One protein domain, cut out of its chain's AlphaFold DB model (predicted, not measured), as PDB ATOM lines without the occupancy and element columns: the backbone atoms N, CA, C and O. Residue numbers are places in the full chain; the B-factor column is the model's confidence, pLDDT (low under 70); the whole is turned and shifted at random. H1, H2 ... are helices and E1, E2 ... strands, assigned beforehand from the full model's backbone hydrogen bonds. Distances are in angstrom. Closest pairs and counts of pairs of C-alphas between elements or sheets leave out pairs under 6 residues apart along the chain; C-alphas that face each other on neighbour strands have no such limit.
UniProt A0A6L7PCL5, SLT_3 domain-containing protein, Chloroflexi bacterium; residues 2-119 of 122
ATOM      1  N   LEU A   2     160.539 119.459 197.434       87.75
ATOM      2  CA  LEU A   2     159.530 119.751 198.480       87.75
ATOM      3  C   LEU A   2     159.426 121.246 198.832       87.75
ATOM      4  O   LEU A   2     158.328 121.748 199.033       87.75
ATOM      5  N   VAL A   3     160.557 121.958 198.837       95.38
ATOM      6  CA  VAL A   3     160.605 123.418 199.025       95.38
ATOM      7  C   VAL A   3     159.806 124.162 197.950       95.38
ATOM      8  O   VAL A   3     159.029 125.042 198.291       95.38
ATOM      9  N   LEU A   4     159.945 123.789 196.672       95.81
ATOM     10  CA  LEU A   4     159.253 124.455 195.560       95.81
ATOM     11  C   LEU A   4     157.739 124.218 195.626       95.81
ATOM     12  O   LEU A   4     156.956 125.153 195.504       95.81
ATOM     13  N   ILE A   5     157.322 122.985 195.929       94.75
ATOM     14  CA  ILE A   5     155.906 122.656 196.146       94.75
ATOM     15  C   ILE A   5     155.355 123.433 197.352       94.75
ATOM     16  O   ILE A   5     154.296 124.045 197.262       94.75
ATOM     17  N   GLY A   6     156.085 123.463 198.473       95.94
ATOM     18  CA  GLY A   6     155.691 124.212 199.673       95.94
ATOM     19  C   GLY A   6     155.675 125.734 199.485       95.94
ATOM     20  O   GLY A   6     154.978 126.447 200.217       95.94
ATOM     21  N   ALA A   7     156.429 126.234 198.505       97.31
ATOM     22  CA  ALA A   7     156.413 127.625 198.078       97.31
ATOM     23  C   ALA A   7     155.233 127.957 197.150       97.31
ATOM     24  O   ALA A   7     154.906 129.130 197.024       97.31
ATOM     25  N   GLY A   8     154.562 126.953 196.574       97.12
ATOM     26  CA  GLY A   8     153.383 127.130 195.723       97.12
ATOM     27  C   GLY A   8     153.641 127.001 194.221       97.12
ATOM     28  O   GLY A   8     152.738 127.284 193.439       97.12
ATOM     29  N   TRP A   9     154.832 126.560 193.802       96.06
ATOM     30  CA  TRP A   9     155.129 126.345 192.384       96.06
ATOM     31  C   TRP A   9     154.202 125.289 191.776       96.06
ATOM     32  O   TRP A   9     154.001 124.211 192.347       96.06
ATOM     33  N   SER A  10     153.650 125.593 190.599       93.12
ATOM     34  CA  SER A  10     152.770 124.677 189.878       93.12
ATOM     35  C   SER A  10     153.557 123.489 189.320       93.12
ATOM     36  O   SER A  10     154.732 123.619 188.981       93.12
ATOM     37  N   ALA A  11     152.902 122.337 189.148       86.56
ATOM     38  CA  ALA A  11     153.540 121.160 188.554       86.56
ATOM     39  C   ALA A  11     154.101 121.423 187.144       86.56
ATOM     40  O   ALA A  11     155.092 120.810 186.764       86.56
ATOM     41  N   HIS A  12     153.495 122.349 186.396       87.00
ATOM     42  CA  HIS A  12     153.962 122.744 185.069       87.00
ATOM     43  C   HIS A  12     155.279 123.530 185.121       87.00
ATOM     44  O   HIS A  12     156.118 123.386 184.237       87.00
ATOM     45  N   ASP A  13     155.474 124.332 186.169       91.62
ATOM     46  CA  ASP A  13     156.638 125.210 186.314       91.62
ATOM     47  C   ASP A  13     157.778 124.560 187.118       91.62
ATOM     48  O   ASP A  13     158.895 125.076 187.126       91.62
ATOM     49  N   LEU A  14     157.521 123.429 187.791       91.25
ATOM     50  CA  LEU A  14     158.476 122.780 188.698       91.25
ATOM     51  C   LEU A  14     159.800 122.406 188.026       91.25
ATOM     52  O   LEU A  14     160.845 122.588 188.646       91.25
ATOM     53  N   ASP A  15     159.777 121.900 186.792       90.25
ATOM     54  CA  ASP A  15     161.003 121.500 186.090       90.25
ATOM     55  C   ASP A  15     161.869 122.711 185.733       90.25
ATOM     56  O   ASP A  15     163.086 122.687 185.924       90.25
ATOM     57  N   MET A  16     161.236 123.797 185.280       94.00
ATOM     58  CA  MET A  16     161.920 125.062 185.012       94.00
ATOM     59  C   MET A  16     162.495 125.656 186.297       94.00
ATOM     60  O   MET A  16     163.677 125.988 186.341       94.00
ATOM     61  N   ALA A  17     161.690 125.720 187.358       95.25
ATOM     62  CA  ALA A  17     162.108 126.217 188.662       95.25
ATOM     63  C   ALA A  17     163.272 125.400 189.235       95.25
ATOM     64  O   ALA A  17     164.232 125.964 189.754       95.25
ATOM     65  N   LEU A  18     163.214 124.071 189.122       94.56
ATOM     66  CA  LEU A  18     164.284 123.193 189.579       94.56
ATOM     67  C   LEU A  18     165.560 123.399 188.767       94.56
ATOM     68  O   LEU A  18     166.629 123.467 189.365       94.56
ATOM     69  N   CYS A  19     165.462 123.515 187.442       94.19
ATOM     70  CA  CYS A  19     166.626 123.798 186.613       94.19
ATOM     71  C   CYS A  19     167.280 125.128 187.001       94.19
ATOM     72  O   CYS A  19     168.483 125.150 187.235       94.19
ATOM     73  N   VAL A  20     166.496 126.200 187.168       96.69
ATOM     74  CA  VAL A  20     167.025 127.503 187.604       96.69
ATOM     75  C   VAL A  20     167.720 127.370 188.958       96.69
ATOM     76  O   VAL A  20     168.852 127.805 189.098       96.69
ATOM     77  N   VAL A  21     167.122 126.684 189.937       97.12
ATOM     78  CA  VAL A  21     167.781 126.441 191.236       97.12
ATOM     79  C   VAL A  21     169.125 125.721 191.080       97.12
ATOM     80  O   VAL A  21     170.080 126.052 191.786       97.12
ATOM     81  N   MET A  22     169.206 124.736 190.184       95.06
ATOM     82  CA  MET A  22     170.441 123.991 189.944       95.06
ATOM     83  C   MET A  22     171.508 124.835 189.240       95.06
ATOM     84  O   MET A  22     172.665 124.757 189.635       95.06
ATOM     85  N   GLU A  23     171.137 125.647 188.253       95.31
ATOM     86  CA  GLU A  23     172.077 126.514 187.527       95.31
ATOM     87  C   GLU A  23     172.546 127.707 188.374       95.31
ATOM     88  O   GLU A  23     173.711 128.087 188.317       95.31
ATOM     89  N   GLU A  24     171.659 128.287 189.184       95.88
ATOM     90  CA  GLU A  24     171.957 129.477 189.989       95.88
ATOM     91  C   GLU A  24     172.740 129.141 191.263       95.88
ATOM     92  O   GLU A  24     173.622 129.886 191.684       95.88
ATOM     93  N   SER A  25     172.406 128.030 191.924       97.19
ATOM     94  CA  SER A  25     172.922 127.740 193.269       97.19
ATOM     95  C   SER A  25     173.396 126.311 193.476       97.19
ATOM     96  O   SER A  25     173.775 125.974 194.597       97.19
ATOM     97  N   GLU A  26     173.302 125.439 192.469       95.25
ATOM     98  CA  GLU A  26     173.498 123.988 192.615       95.25
ATOM     99  C   GLU A  26     172.603 123.365 193.715       95.25
ATOM    100  O   GLU A  26     172.880 122.287 194.247       95.25
ATOM    101  N   GLY A  27     171.505 124.043 194.075       94.75
ATOM    102  CA  GLY A  27     170.610 123.659 195.169       94.75
ATOM    103  C   GLY A  27     171.083 124.049 196.575       94.75
ATOM    104  O   GLY A  27     170.452 123.644 197.559       94.75
ATOM    105  N   PHE A  28     172.157 124.829 196.718       97.25
ATOM    106  CA  PHE A  28     172.657 125.281 198.016       97.25
ATOM    107  C   PHE A  28     171.861 126.487 198.537       97.25
ATOM    108  O   PHE A  28     172.026 127.616 198.087       97.25
ATOM    109  N   ALA A  29     171.036 126.280 199.570       95.94
ATOM    110  CA  ALA A  29     170.225 127.350 200.173       95.94
ATOM    111  C   ALA A  29     171.051 128.497 200.795       95.94
ATOM    112  O   ALA A  29     170.553 129.607 200.934       95.94
ATOM    113  N   ALA A  30     172.314 128.238 201.144       96.88
ATOM    114  CA  ALA A  30     173.248 129.239 201.660       96.88
ATOM    115  C   ALA A  30     174.132 129.870 200.565       96.88
ATOM    116  O   ALA A  30     175.092 130.565 200.894       96.88
ATOM    117  N   ALA A  31     173.861 129.604 199.280       97.69
ATOM    118  CA  ALA A  31     174.627 130.184 198.183       97.69
ATOM    119  C   ALA A  31     174.567 131.715 198.234       97.69
ATOM    120  O   ALA A  31     173.496 132.310 198.390       97.69
ATOM    121  N   HIS A  32     175.729 132.345 198.103       97.75
ATOM    122  CA  HIS A  32     175.877 133.791 198.181       97.75
ATOM    123  C   HIS A  32     176.913 134.258 197.172       97.75
ATOM    124  O   HIS A  32     178.089 133.896 197.268       97.75
ATOM    125  N   LEU A  33     176.481 135.096 196.238       96.56
ATOM    126  CA  LEU A  33     177.362 135.829 195.348       96.56
ATOM    127  C   LEU A  33     177.337 137.306 195.743       96.56
ATOM    128  O   LEU A  33     176.324 137.980 195.595       96.56
ATOM    129  N   SER A  34     178.463 137.815 196.243       96.25
ATOM    130  CA  SER A  34     178.605 139.218 196.640       96.25
ATOM    131  C   SER A  34     179.809 139.850 195.961       96.25
ATOM    132  O   SER A  34     180.956 139.497 196.239       96.25
ATOM    133  N   ASN A  35     179.546 140.829 195.103       94.44
ATOM    134  CA  ASN A  35     180.555 141.657 194.453       94.44
ATOM    135  C   ASN A  35     180.065 143.121 194.360       94.44
ATOM    136  O   ASN A  35     179.093 143.520 195.008       94.44
ATOM    137  N   GLU A  36     180.772 143.966 193.606       91.06
ATOM    138  CA  GLU A  36     180.426 145.391 193.473       91.06
ATOM    139  C   GLU A  36     179.082 145.632 192.762       91.06
ATOM    140  O   GLU A  36     178.428 146.641 193.014       91.06
ATOM    141  N   GLN A  37     178.662 144.709 191.896       86.81
ATOM    142  CA  GLN A  37     177.488 144.836 191.025       86.81
ATOM    143  C   GLN A  37     176.301 143.998 191.519       86.81
ATOM    144  O   GLN A  37     175.156 144.277 191.174       86.81
ATOM    145  N   GLU A  38     176.559 143.002 192.363       90.81
ATOM    146  CA  GLU A  38     175.596 141.968 192.721       90.81
ATOM    147  C   GLU A  38     175.687 141.595 194.206       90.81
ATOM    148  O   GLU A  38     176.764 141.607 194.802       90.81
ATOM    149  N   ASP A  39     174.534 141.321 194.809       95.31
ATOM    150  CA  ASP A  39     174.402 140.662 196.113       95.31
ATOM    151  C   ASP A  39     173.239 139.672 195.999       95.31
ATOM    152  O   ASP A  39     172.093 140.025 196.274       95.31
ATOM    153  N   SER A  40     173.526 138.474 195.496       96.88
ATOM    154  CA  SER A  40     172.541 137.443 195.158       96.88
ATOM    155  C   SER A  40     172.561 136.304 196.162       96.88
ATOM    156  O   SER A  40     173.623 135.802 196.537       96.88
ATOM    157  N   ARG A  41     171.376 135.916 196.645       98.06
ATOM    158  CA  ARG A  41     171.240 135.050 197.824       98.06
ATOM    159  C   ARG A  41     170.301 133.871 197.590       98.06
ATOM    160  O   ARG A  41     169.244 134.001 196.968       98.06
ATOM    161  N   GLY A  42     170.677 132.731 198.163       98.00
ATOM    162  CA  GLY A  42     169.861 131.529 198.275       98.00
ATOM    163  C   GLY A  42     169.632 130.773 196.968       98.00
ATOM    164  O   GLY A  42     170.382 130.910 196.005       98.00
ATOM    165  N   LEU A  43     168.588 129.941 196.956       97.88
ATOM    166  CA  LEU A  43     168.339 128.950 195.902       97.88
ATOM    167  C   LEU A  43     168.195 129.553 194.499       97.88
ATOM    168  O   LEU A  43     168.711 128.996 193.537       97.88
ATOM    169  N   PHE A  44     167.487 130.672 194.387       98.12
ATOM    170  CA  PHE A  44     167.245 131.371 193.122       98.12
ATOM    171  C   PHE A  44     168.204 132.542 192.887       98.12
ATOM    172  O   PHE A  44     167.936 133.347 191.999       98.12
ATOM    173  N   GLN A  45     169.260 132.683 193.703       97.81
ATOM    174  CA  GLN A  45     170.206 133.804 193.627       97.81
ATOM    175  C   GLN A  45     169.488 135.165 193.511       97.81
ATOM    176  O   GLN A  45     169.721 135.964 192.609       97.81
ATOM    177  N   LEU A  46     168.570 135.442 194.443       96.31
ATOM    178  CA  LEU A  46     167.787 136.678 194.432       96.31
ATOM    179  C   LEU A  46     168.681 137.878 194.764       96.31
ATOM    180  O   LEU A  46     169.208 137.969 195.874       96.31
ATOM    181  N   ASN A  47     168.828 138.802 193.812       94.38
ATOM    182  CA  ASN A  47     169.695 139.971 193.946       94.38
ATOM    183  C   ASN A  47     169.073 141.058 194.845       94.38
ATOM    184  O   ASN A  47     168.159 141.780 194.441       94.38
ATOM    185  N   VAL A  48     169.616 141.223 196.050       93.69
ATOM    186  CA  VAL A  48     169.196 142.204 197.062       93.69
ATOM    187  C   VAL A  48     169.381 143.643 196.593       93.69
ATOM    188  O   VAL A  48     168.578 144.503 196.945       93.69
ATOM    189  N   ARG A  49     170.386 143.934 195.761       90.06
ATOM    190  CA  ARG A  49     170.588 145.297 195.238       90.06
ATOM    191  C   ARG A  49     169.453 145.725 194.313       90.06
ATOM    192  O   ARG A  49     169.175 146.916 194.220       90.06
ATOM    193  N   VAL A  50     168.814 144.765 193.646       88.62
ATOM    194  CA  VAL A  50     167.701 145.023 192.728       88.62
ATOM    195  C   VAL A  50     166.362 144.928 193.453       88.62
ATOM    196  O   VAL A  50     165.526 145.825 193.380       88.62
ATOM    197  N   TRP A  51     166.164 143.854 194.210       90.00
ATOM    198  CA  TRP A  51     164.883 143.545 194.834       90.00
ATOM    199  C   TRP A  51     164.715 144.134 196.238       90.00
ATOM    200  O   TRP A  51     163.607 144.123 196.768       90.00
ATOM    201  N   GLY A  52     165.766 144.707 196.831       84.44
ATOM    202  CA  GLY A  52     165.741 145.270 198.185       84.44
ATOM    203  C   GLY A  52     164.780 146.446 198.369       84.44
ATOM    204  O   GLY A  52     164.363 146.711 199.490       84.44
ATOM    205  N   ASN A  53     164.372 147.105 197.280       80.56
ATOM    206  CA  ASN A  53     163.311 148.120 197.283       80.56
ATOM    207  C   ASN A  53     162.036 147.662 196.546       80.56
ATOM    208  O   ASN A  53     161.096 148.439 196.420       80.56
ATOM    209  N   GLY A  54     162.003 146.429 196.028       67.75
ATOM    210  CA  GLY A  54     160.924 145.940 195.159       67.75
ATOM    211  C   GLY A  54     160.925 146.553 193.749       67.75
ATOM    212  O   GLY A  54     159.928 146.447 193.035       67.75
ATOM    213  N   GLU A  55     162.024 147.195 193.334       64.69
ATOM    214  CA  GLU A  55     162.118 147.952 192.080       64.69
ATOM    215  C   GLU A  55     163.080 147.298 191.071       64.69
ATOM    216  O   GLU A  55     164.255 147.638 190.975       64.69
ATOM    217  N   TRP A  56     162.563 146.373 190.259       70.50
ATOM    218  CA  TRP A  56     163.206 145.969 188.998       70.50
ATOM    219  C   TRP A  56     163.016 147.059 187.928       70.50
ATOM    220  O   TRP A  56     162.008 147.771 187.973       70.50
ATOM    221  N   PRO A  57     163.910 147.223 186.934       64.69
ATOM    222  CA  PRO A  57     163.646 148.097 185.791       64.69
ATOM    223  C   PRO A  57     162.263 147.823 185.163       64.69
ATOM    224  O   PRO A  57     162.017 146.764 184.598       64.69
ATOM    225  N   GLY A  58     161.334 148.780 185.295       60.75
ATOM    226  CA  GLY A  58     159.932 148.643 184.863       60.75
ATOM    227  C   GLY A  58     158.915 148.305 185.969       60.75
ATOM    228  O   GLY A  58     157.714 148.250 185.688       60.75
ATOM    229  N   ALA A  59     159.346 148.120 187.220       59.53
ATOM    230  CA  ALA A  59     158.513 147.686 188.348       59.53
ATOM    231  C   ALA A  59     157.422 148.659 188.790       59.53
ATOM    232  O   ALA A  59     156.475 148.230 189.446       59.53
ATOM    233  N   ALA A  60     157.464 149.917 188.344       62.44
ATOM    234  CA  ALA A  60     156.394 150.887 188.585       62.44
ATOM    235  C   ALA A  60     154.997 150.357 188.191       62.44
ATOM    236  O   ALA A  60     153.997 150.764 188.774       62.44
ATOM    237  N   ASN A  61     154.924 149.416 187.241       67.69
ATOM    238  CA  ASN A  61     153.666 148.822 186.786       67.69
ATOM    239  C   ASN A  61     153.363 147.436 187.388       67.69
ATOM    240  O   ASN A  61     152.292 146.888 187.124       67.69
ATOM    241  N   ARG A  62     154.296 146.834 188.142       78.25
ATOM    242  CA  ARG A  62     154.198 145.465 188.688       78.25
ATOM    243  C   ARG A  62     154.968 145.349 190.018       78.25
ATOM    244  O   ARG A  62     155.995 144.672 190.058       78.25
ATOM    245  N   PRO A  63     154.508 146.018 191.089       81.94
ATOM    246  CA  PRO A  63     155.214 146.012 192.363       81.94
ATOM    247  C   PRO A  63     155.174 144.626 193.017       81.94
ATOM    248  O   PRO A  63     154.174 143.907 192.908       81.94
ATOM    249  N   ILE A  64     156.243 144.301 193.740       87.88
ATOM    250  CA  ILE A  64     156.322 143.185 194.688       87.88
ATOM    251  C   ILE A  64     156.869 143.707 196.028       87.88
ATOM    252  O   ILE A  64     157.469 144.789 196.048       87.88
ATOM    253  N   PRO A  65     156.641 143.007 197.154       89.25
ATOM    254  CA  PRO A  65     157.219 143.380 198.441       89.25
ATOM    255  C   PRO A  65     158.749 143.499 198.358       89.25
ATOM    256  O   PRO A  65     159.365 142.740 197.619       89.25
ATOM    257  N   PRO A  66     159.383 144.410 199.117       92.12
ATOM    258  CA  PRO A  66     160.839 144.463 199.206       92.12
ATOM    259  C   PRO A  66     161.435 143.137 199.695       92.12
ATOM    260  O   PRO A  66     160.921 142.531 200.639       92.12
ATOM    261  N   LEU A  67     162.541 142.712 199.087       94.62
ATOM    262  CA  LEU A  67     163.262 141.513 199.500       94.62
ATOM    263  C   LEU A  67     163.942 141.726 200.860       94.62
ATOM    264  O   LEU A  67     164.866 142.529 200.982       94.62
ATOM    265  N   ASP A  68     163.549 140.939 201.861       96.19
ATOM    266  CA  ASP A  68     164.342 140.745 203.076       96.19
ATOM    267  C   ASP A  68     165.610 139.935 202.759       96.19
ATOM    268  O   ASP A  68     165.563 138.759 202.383       96.19
ATOM    269  N   ALA A  69     166.754 140.602 202.901       94.50
ATOM    270  CA  ALA A  69     168.065 140.080 202.551       94.50
ATOM    271  C   ALA A  69     168.510 138.905 203.438       94.50
ATOM    272  O   ALA A  69     169.207 138.008 202.960       94.50
ATOM    273  N   GLU A  70     168.133 138.892 204.717       95.50
ATOM    274  CA  GLU A  70     168.513 137.818 205.642       95.50
ATOM    275  C   GLU A  70     167.587 136.615 205.468       95.50
ATOM    276  O   GLU A  70     168.044 135.470 205.412       95.50
ATOM    277  N   ALA A  71     166.290 136.872 205.277       97.31
ATOM    278  CA  ALA A  71     165.326 135.818 204.979       97.31
ATOM    279  C   ALA A  71     165.601 135.136 203.629       97.31
ATOM    280  O   ALA A  71     165.219 133.983 203.444       97.31
ATOM    281  N   ALA A  72     166.308 135.791 202.702       97.12
ATOM    282  CA  ALA A  72     166.664 135.221 201.403       97.12
ATOM    283  C   ALA A  72     167.511 133.931 201.483       97.12
ATOM    284  O   ALA A  72     167.562 133.199 200.495       97.12
ATOM    285  N   PHE A  73     168.134 133.616 202.624       97.88
ATOM    286  CA  PHE A  73     168.807 132.328 202.847       97.88
ATOM    287  C   PHE A  73     167.870 131.213 203.344       97.88
ATOM    288  O   PHE A  73     168.236 130.036 203.293       97.88
ATOM    289  N   ASP A  74     166.660 131.540 203.808       98.06
ATOM    290  CA  ASP A  74     165.641 130.530 204.086       98.06
ATOM    291  C   ASP A  74     165.101 129.980 202.754       98.06
ATOM    292  O   ASP A  74     164.584 130.738 201.927       98.06
ATOM    293  N   PRO A  75     165.198 128.663 202.506       98.06
ATOM    294  CA  PRO A  75     164.871 128.096 201.203       98.06
ATOM    295  C   PRO A  75     163.393 128.270 200.834       98.06
ATOM    296  O   PRO A  75     163.075 128.410 199.654       98.06
ATOM    297  N   LEU A  76     162.484 128.263 201.815       98.38
ATOM    298  CA  LEU A  76     161.052 128.402 201.562       98.38
ATOM    299  C   LEU A  76     160.684 129.855 201.256       98.38
ATOM    300  O   LEU A  76     159.926 130.102 200.320       98.38
ATOM    301  N   TYR A  77     161.230 130.807 202.010       98.38
ATOM    302  CA  TYR A  77     161.103 132.231 201.725       98.38
ATOM    303  C   TYR A  77     161.679 132.569 200.346       98.38
ATOM    304  O   TYR A  77     160.985 133.168 199.527       98.38
ATOM    305  N   ASN A  78     162.903 132.117 200.052       98.38
ATOM    306  CA  ASN A  78     163.571 132.354 198.773       98.38
ATOM    307  C   ASN A  78     162.731 131.840 197.593       98.38
ATOM    308  O   ASN A  78     162.470 132.572 196.643       98.38
ATOM    309  N   ALA A  79     162.225 130.607 197.692       98.44
ATOM    310  CA  ALA A  79     161.393 130.012 196.651       98.44
ATOM    311  C   ALA A  79     160.022 130.694 196.489       98.44
ATOM    312  O   ALA A  79     159.500 130.723 195.374       98.44
ATOM    313  N   ARG A  80     159.435 131.238 197.566       98.00
ATOM    314  CA  ARG A  80     158.185 132.021 197.504       98.00
ATOM    315  C   ARG A  80     158.403 133.371 196.846       98.00
ATOM    316  O   ARG A  80     157.645 133.743 195.962       98.00
ATOM    317  N   TYR A  81     159.463 134.070 197.232       97.31
ATOM    318  CA  TYR A  81     159.798 135.348 196.623       97.31
ATOM    319  C   TYR A  81     160.119 135.180 195.130       97.31
ATOM    320  O   TYR A  81     159.654 135.957 194.300       97.31
ATOM    321  N   ALA A  82     160.848 134.121 194.760       97.12
ATOM    322  CA  ALA A  82     161.095 133.785 193.360       97.12
ATOM    323  C   ALA A  82     159.796 133.509 192.582       97.12
ATOM    324  O   ALA A  82     159.679 133.934 191.434       97.12
ATOM    325  N   LEU A  83     158.803 132.857 193.199       97.31
ATOM    326  CA  LEU A  83     157.484 132.671 192.591       97.31
ATOM    327  C   LEU A  83     156.782 134.017 192.351       97.31
ATOM    328  O   LEU A  83     156.268 134.238 191.260       97.31
ATOM    329  N   GLU A  84     156.815 134.944 193.312       94.62
ATOM    330  CA  GLU A  84     156.239 136.285 193.128       94.62
ATOM    331  C   GLU A  84     156.918 137.051 191.985       94.62
ATOM    332  O   GLU A  84     156.245 137.679 191.165       94.62
ATOM    333  N   VAL A  85     158.247 136.969 191.885       93.81
ATOM    334  CA  VAL A  85     158.998 137.539 190.758       93.81
ATOM    335  C   VAL A  85     158.553 136.893 189.441       93.81
ATOM    336  O   VAL A  85     158.226 137.612 188.492       93.81
ATOM    337  N   TYR A  86     158.471 135.560 189.392       94.44
ATOM    338  CA  TYR A  86     158.030 134.805 188.217       94.44
ATOM    339  C   TYR A  86     156.613 135.189 187.771       94.44
ATOM    340  O   TYR A  86     156.379 135.443 186.591       94.44
ATOM    341  N   GLU A  87     155.666 135.332 188.693       92.81
ATOM    342  CA  GLU A  87     154.290 135.722 188.366       92.81
ATOM    343  C   GLU A  87     154.189 137.126 187.747       92.81
ATOM    344  O   GLU A  87     153.230 137.429 187.030       92.81
ATOM    345  N   LYS A  88     155.160 138.009 188.011       90.12
ATOM    346  CA  LYS A  88     155.182 139.375 187.463       90.12
ATOM    347  C   LYS A  88     156.007 139.511 186.192       90.12
ATOM    348  O   LYS A  88     155.635 140.308 185.324       90.12
ATOM    349  N   TRP A  89     157.108 138.779 186.084       88.31
ATOM    350  CA  TRP A  89     158.131 138.983 185.051       88.31
ATOM    351  C   TRP A  89     158.384 137.747 184.193       88.31
ATOM    352  O   TRP A  89     159.162 137.797 183.243       88.31
ATOM    353  N   GLY A  90     157.725 136.631 184.494       92.56
ATOM    354  CA  GLY A  90     158.120 135.340 183.964       92.56
ATOM    355  C   GLY A  90     159.563 135.027 184.355       92.56
ATOM    356  O   GLY A  90     160.041 135.401 185.424       92.56
ATOM    357  N   TRP A  91     160.270 134.343 183.464       93.44
ATOM    358  CA  TRP A  91     161.648 133.922 183.702       93.44
ATOM    359  C   TRP A  91     162.713 134.972 183.343       93.44
ATOM    360  O   TRP A  91     163.895 134.718 183.543       93.44
ATOM    361  N   GLU A  92     162.310 136.141 182.832       90.69
ATOM    362  CA  GLU A  92     163.212 137.200 182.344       90.69
ATOM    363  C   GLU A  92     164.322 137.609 183.336       90.69
ATOM    364  O   GLU A  92     165.451 137.804 182.886       90.69
ATOM    365  N   PRO A  93     164.079 137.701 184.661       91.38
ATOM    366  CA  PRO A  93     165.126 138.099 185.607       91.38
ATOM    367  C   PRO A  93     166.279 137.097 185.755       91.38
ATOM    368  O   PRO A  93     167.348 137.481 186.225       91.38
ATOM    369  N   TRP A  94     166.084 135.836 185.359       93.44
ATOM    370  CA  TRP A  94     167.107 134.793 185.430       93.44
ATOM    371  C   TRP A  94     167.706 134.556 184.052       93.44
ATOM    372  O   TRP A  94     167.066 133.986 183.166       93.44
ATOM    373  N   THR A  95     168.965 134.942 183.868       91.75
ATOM    374  CA  THR A  95     169.688 134.726 182.603       91.75
ATOM    375  C   THR A  95     169.903 133.235 182.308       91.75
ATOM    376  O   THR A  95     169.989 132.839 181.145       91.75
ATOM    377  N   THR A  96     169.899 132.389 183.343       92.06
ATOM    378  CA  THR A  96     169.930 130.919 183.249       92.06
ATOM    379  C   THR A  96     168.660 130.322 182.635       92.06
ATOM    380  O   THR A  96     168.682 129.201 182.113       92.06
ATOM    381  N   SER A  97     167.551 131.068 182.611       90.25
ATOM    382  CA  SER A  97     166.256 130.554 182.160       90.25
ATOM    383  C   SER A  97     166.232 130.112 180.699       90.25
ATOM    384  O   SER A  97     165.537 129.154 180.368       90.25
ATOM    385  N   GLU A  98     167.016 130.739 179.817       89.06
ATOM    386  CA  GLU A  98     167.104 130.323 178.415       89.06
ATOM    387  C   GLU A  98     167.736 128.935 178.261       89.06
ATOM    388  O   GLU A  98     167.312 128.145 177.412       89.06
ATOM    389  N   ALA A  99     168.751 128.626 179.074       87.94
ATOM    390  CA  ALA A  99     169.356 127.300 179.109       87.94
ATOM    391  C   ALA A  99     168.364 126.278 179.671       87.94
ATOM    392  O   ALA A  99     168.148 125.230 179.055       87.94
ATOM    393  N   CYS A 100     167.675 126.632 180.753       89.44
ATOM    394  CA  CYS A 100     166.660 125.782 181.362       89.44
ATOM    395  C   CYS A 100     165.459 125.512 180.458       89.44
ATOM    396  O   CYS A 100     164.985 124.380 180.400       89.44
ATOM    397  N   ALA A 101     165.014 126.495 179.675       86.12
ATOM    398  CA  ALA A 101     163.917 126.321 178.730       86.12
ATOM    399  C   ALA A 101     164.239 125.282 177.648       86.12
ATOM    400  O   ALA A 101     163.330 124.606 177.169       86.12
ATOM    401  N   ARG A 102     165.515 125.125 177.265       80.75
ATOM    402  CA  ARG A 102     165.940 124.046 176.360       80.75
ATOM    403  C   ARG A 102     165.853 122.689 177.053       80.75
ATOM    404  O   ARG A 102     165.233 121.779 176.520       80.75
ATOM    405  N   VAL A 103     166.374 122.586 178.276       75.81
ATOM    406  CA  VAL A 103     166.330 121.346 179.072       75.81
ATOM    407  C   VAL A 103     164.889 120.901 179.352       75.81
ATOM    408  O   VAL A 103     164.575 119.726 179.188       75.81
ATOM    409  N   ALA A 104     163.996 121.826 179.706       74.12
ATOM    410  CA  ALA A 104     162.595 121.521 179.992       74.12
ATOM    411  C   ALA A 104     161.783 121.128 178.741       74.12
ATOM    412  O   ALA A 104     160.811 120.389 178.855       74.12
ATOM    413  N   ARG A 105     162.165 121.609 177.547       70.81
ATOM    414  CA  ARG A 105     161.513 121.246 176.271       70.81
ATOM    415  C   ARG A 105     162.018 119.927 175.694       70.81
ATOM    416  O   ARG A 105     161.224 119.183 175.126       70.81
ATOM    417  N   ASP A 106     163.319 119.674 175.817       63.47
ATOM    418  CA  ASP A 106     163.995 118.530 175.197       63.47
ATOM    419  C   ASP A 106     164.108 117.325 176.143       63.47
ATOM    420  O   ASP A 106     164.466 116.222 175.719       63.47
ATOM    421  N   GLY A 107     163.802 117.514 177.429       57.06
ATOM    422  CA  GLY A 107     163.685 116.418 178.375       57.06
ATOM    423  C   GLY A 107     162.596 115.440 177.914       57.06
ATOM    424  O   GLY A 107     161.532 115.882 177.472       57.06
ATOM    425  N   PRO A 108     162.804 114.108 178.014       53.47
ATOM    426  CA  PRO A 108     161.666 113.190 177.946       53.47
ATOM    427  C   PRO A 108     160.636 113.702 178.949       53.47
ATOM    428  O   PRO A 108     161.084 114.103 180.020       53.47
ATOM    429  N   ALA A 109     159.336 113.735 178.605       54.22
ATOM    430  CA  ALA A 109     158.251 114.132 179.515       54.22
ATOM    431  C   ALA A 109     158.604 113.632 180.918       54.22
ATOM    432  O   ALA A 109     158.733 112.423 181.127       54.22
ATOM    433  N   THR A 110     159.040 114.560 181.768       49.06
ATOM    434  CA  THR A 110     160.036 114.219 182.782       49.06
ATOM    435  C   THR A 110     159.423 113.239 183.763       49.06
ATOM    436  O   THR A 110     158.218 113.215 184.003       49.06
ATOM    437  N   VAL A 111     160.279 112.406 184.347       49.28
ATOM    438  CA  VAL A 111     159.987 111.389 185.374       49.28
ATOM    439  C   VAL A 111     159.035 111.883 186.492       49.28
ATOM    440  O   VAL A 111     158.451 111.082 187.218       49.28
ATOM    441  N   TRP A 112     158.836 113.195 186.609       49.38
ATOM    442  CA  TRP A 112     158.073 113.895 187.631       49.38
ATOM    443  C   TRP A 112     156.609 114.167 187.260       49.38
ATOM    444  O   TRP A 112     155.774 114.169 188.165       49.38
ATOM    445  N   THR A 113     156.250 114.303 185.974       48.12
ATOM    446  CA  THR A 113     154.835 114.447 185.563       48.12
ATOM    447  C   THR A 113     154.040 113.183 185.921       48.12
ATOM    448  O   THR A 113     152.927 113.255 186.441       48.12
ATOM    449  N   HIS A 114     154.671 112.013 185.796       44.41
ATOM    450  CA  HIS A 114     154.071 110.726 186.157       44.41
ATOM    451  C   HIS A 114     153.905 110.496 187.669       44.41
ATOM    452  O   HIS A 114     153.029 109.731 188.071       44.41
ATOM    453  N   LEU A 115     154.699 111.153 188.522       45.56
ATOM    454  CA  LEU A 115     154.565 111.017 189.980       45.56
ATOM    455  C   LEU A 115     153.306 111.706 190.528       45.56
ATOM    456  O   LEU A 115     152.792 111.281 191.562       45.56
ATOM    457  N   PHE A 116     152.782 112.712 189.823       46.00
ATOM    458  CA  PHE A 116     151.535 113.390 190.185       46.00
ATOM    459  C   PHE A 116     150.314 112.872 189.412       46.00
ATOM    460  O   PHE A 116     149.215 112.876 189.961       46.00
ATOM    461  N   GLU A 117     150.484 112.339 188.199       44.50
ATOM    462  CA  GLU A 117     149.392 111.651 187.488       44.50
ATOM    463  C   GLU A 117     149.015 110.309 188.142       44.50
ATOM    464  O   GLU A 117     147.842 109.937 188.163       44.50
ATOM    465  N   ALA A 118     149.971 109.606 188.761       44.22
ATOM    466  CA  ALA A 118     149.708 108.337 189.442       44.22
ATOM    467  C   ALA A 118     148.937 108.471 190.775       44.22
ATOM    468  O   ALA A 118     148.527 107.457 191.335       44.22
ATOM    469  N   GLN A 119     148.723 109.689 191.295       42.16
ATOM    470  CA  GLN A 119     147.992 109.916 192.554       42.16
ATOM    471  C   GLN A 119     146.499 110.247 192.373       42.16
ATOM    472  O   GLN A 119     145.790 110.387 193.366       42.16
TER     473      GLN A 119
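AT A GLANCE: This is residues 2 to 119 of the 122 residues of the protein "SLT_3 domain-containing protein" of Chloroflexi bacterium (UniProt A0A6L7PCL5). Four crossed helices meet one after the next, H4 on H1, H1 on H2 and H2 on H5, with a small two-strand hairpin, E1 and E2, at one end of the domain and the short helix H6 at the other. A long loop, residues 52 to 74, leads from the short helix H3 to H4. The 118 printed residues hold six named helices and two named strands, in the order H1 H2 E1 E2 H3 H4 H5 H6; the class is mostly helix, with 58 residues in named elements, under half. The whole is compact, radius of gyration of the C-alphas 14.3 A, spanning 44 by 31 by 25 A.

HOW THE PARTS SIT: E1, residues 32 to 34, and E2, residues 39 to 41, form an antiparallel hairpin at 177 degrees, with N 33 and O 40 within hydrogen-bond range at 3.0 A. The closest C-alphas of E2 and H3, residues 48 to 51, are Asp 39 and Val 48, 5.5 A apart. H4, residues 75 to 89, is only just apart from E2, at 8.2 A. H4 touches H1, residues 2 to 7, at a steep tilt of 52 degrees, the same way; the closest C-alphas, Ala 7 and Arg 80, are 4.8 A apart. H1 touches residues 14 to 18 of H2, residues 14 to 25, about perpendicular at 78 degrees; the closest C-alphas are Leu 4 and Leu 14, 7.1 A. H2, with residues 15 to 20 alone, touches H5, residues 97 to 106, at a steep tilt of 45 degrees, opposite ways; the closest C-alphas are Cys 19 and Cys 100, 5.6 A. H6, residues 113 to 117, touches no helix. Every O i to N i+4 pair is within hydrogen-bond range in H1, H2, H4 and H6, and 5 of 6 in H5; H3 is too short for one.

IN THESE COORDINATES: H1 begins at C-alpha 2 (159.530, 119.751, 198.480), and H6 ends at C-alpha 117 (149.392, 111.651, 187.488). H4 measures 20.6 A, H2 15.9 A and H5 14.1 A.

THE WHOLE: The C-alphas of Glu 36 and Ala 118, the two farthest apart, are 48.3 A apart. The printed part has no cut, and the link H3 to H4 is long. Residues 54 to 55, 57 to 61 and 106 to 119 have pLDDT under 70.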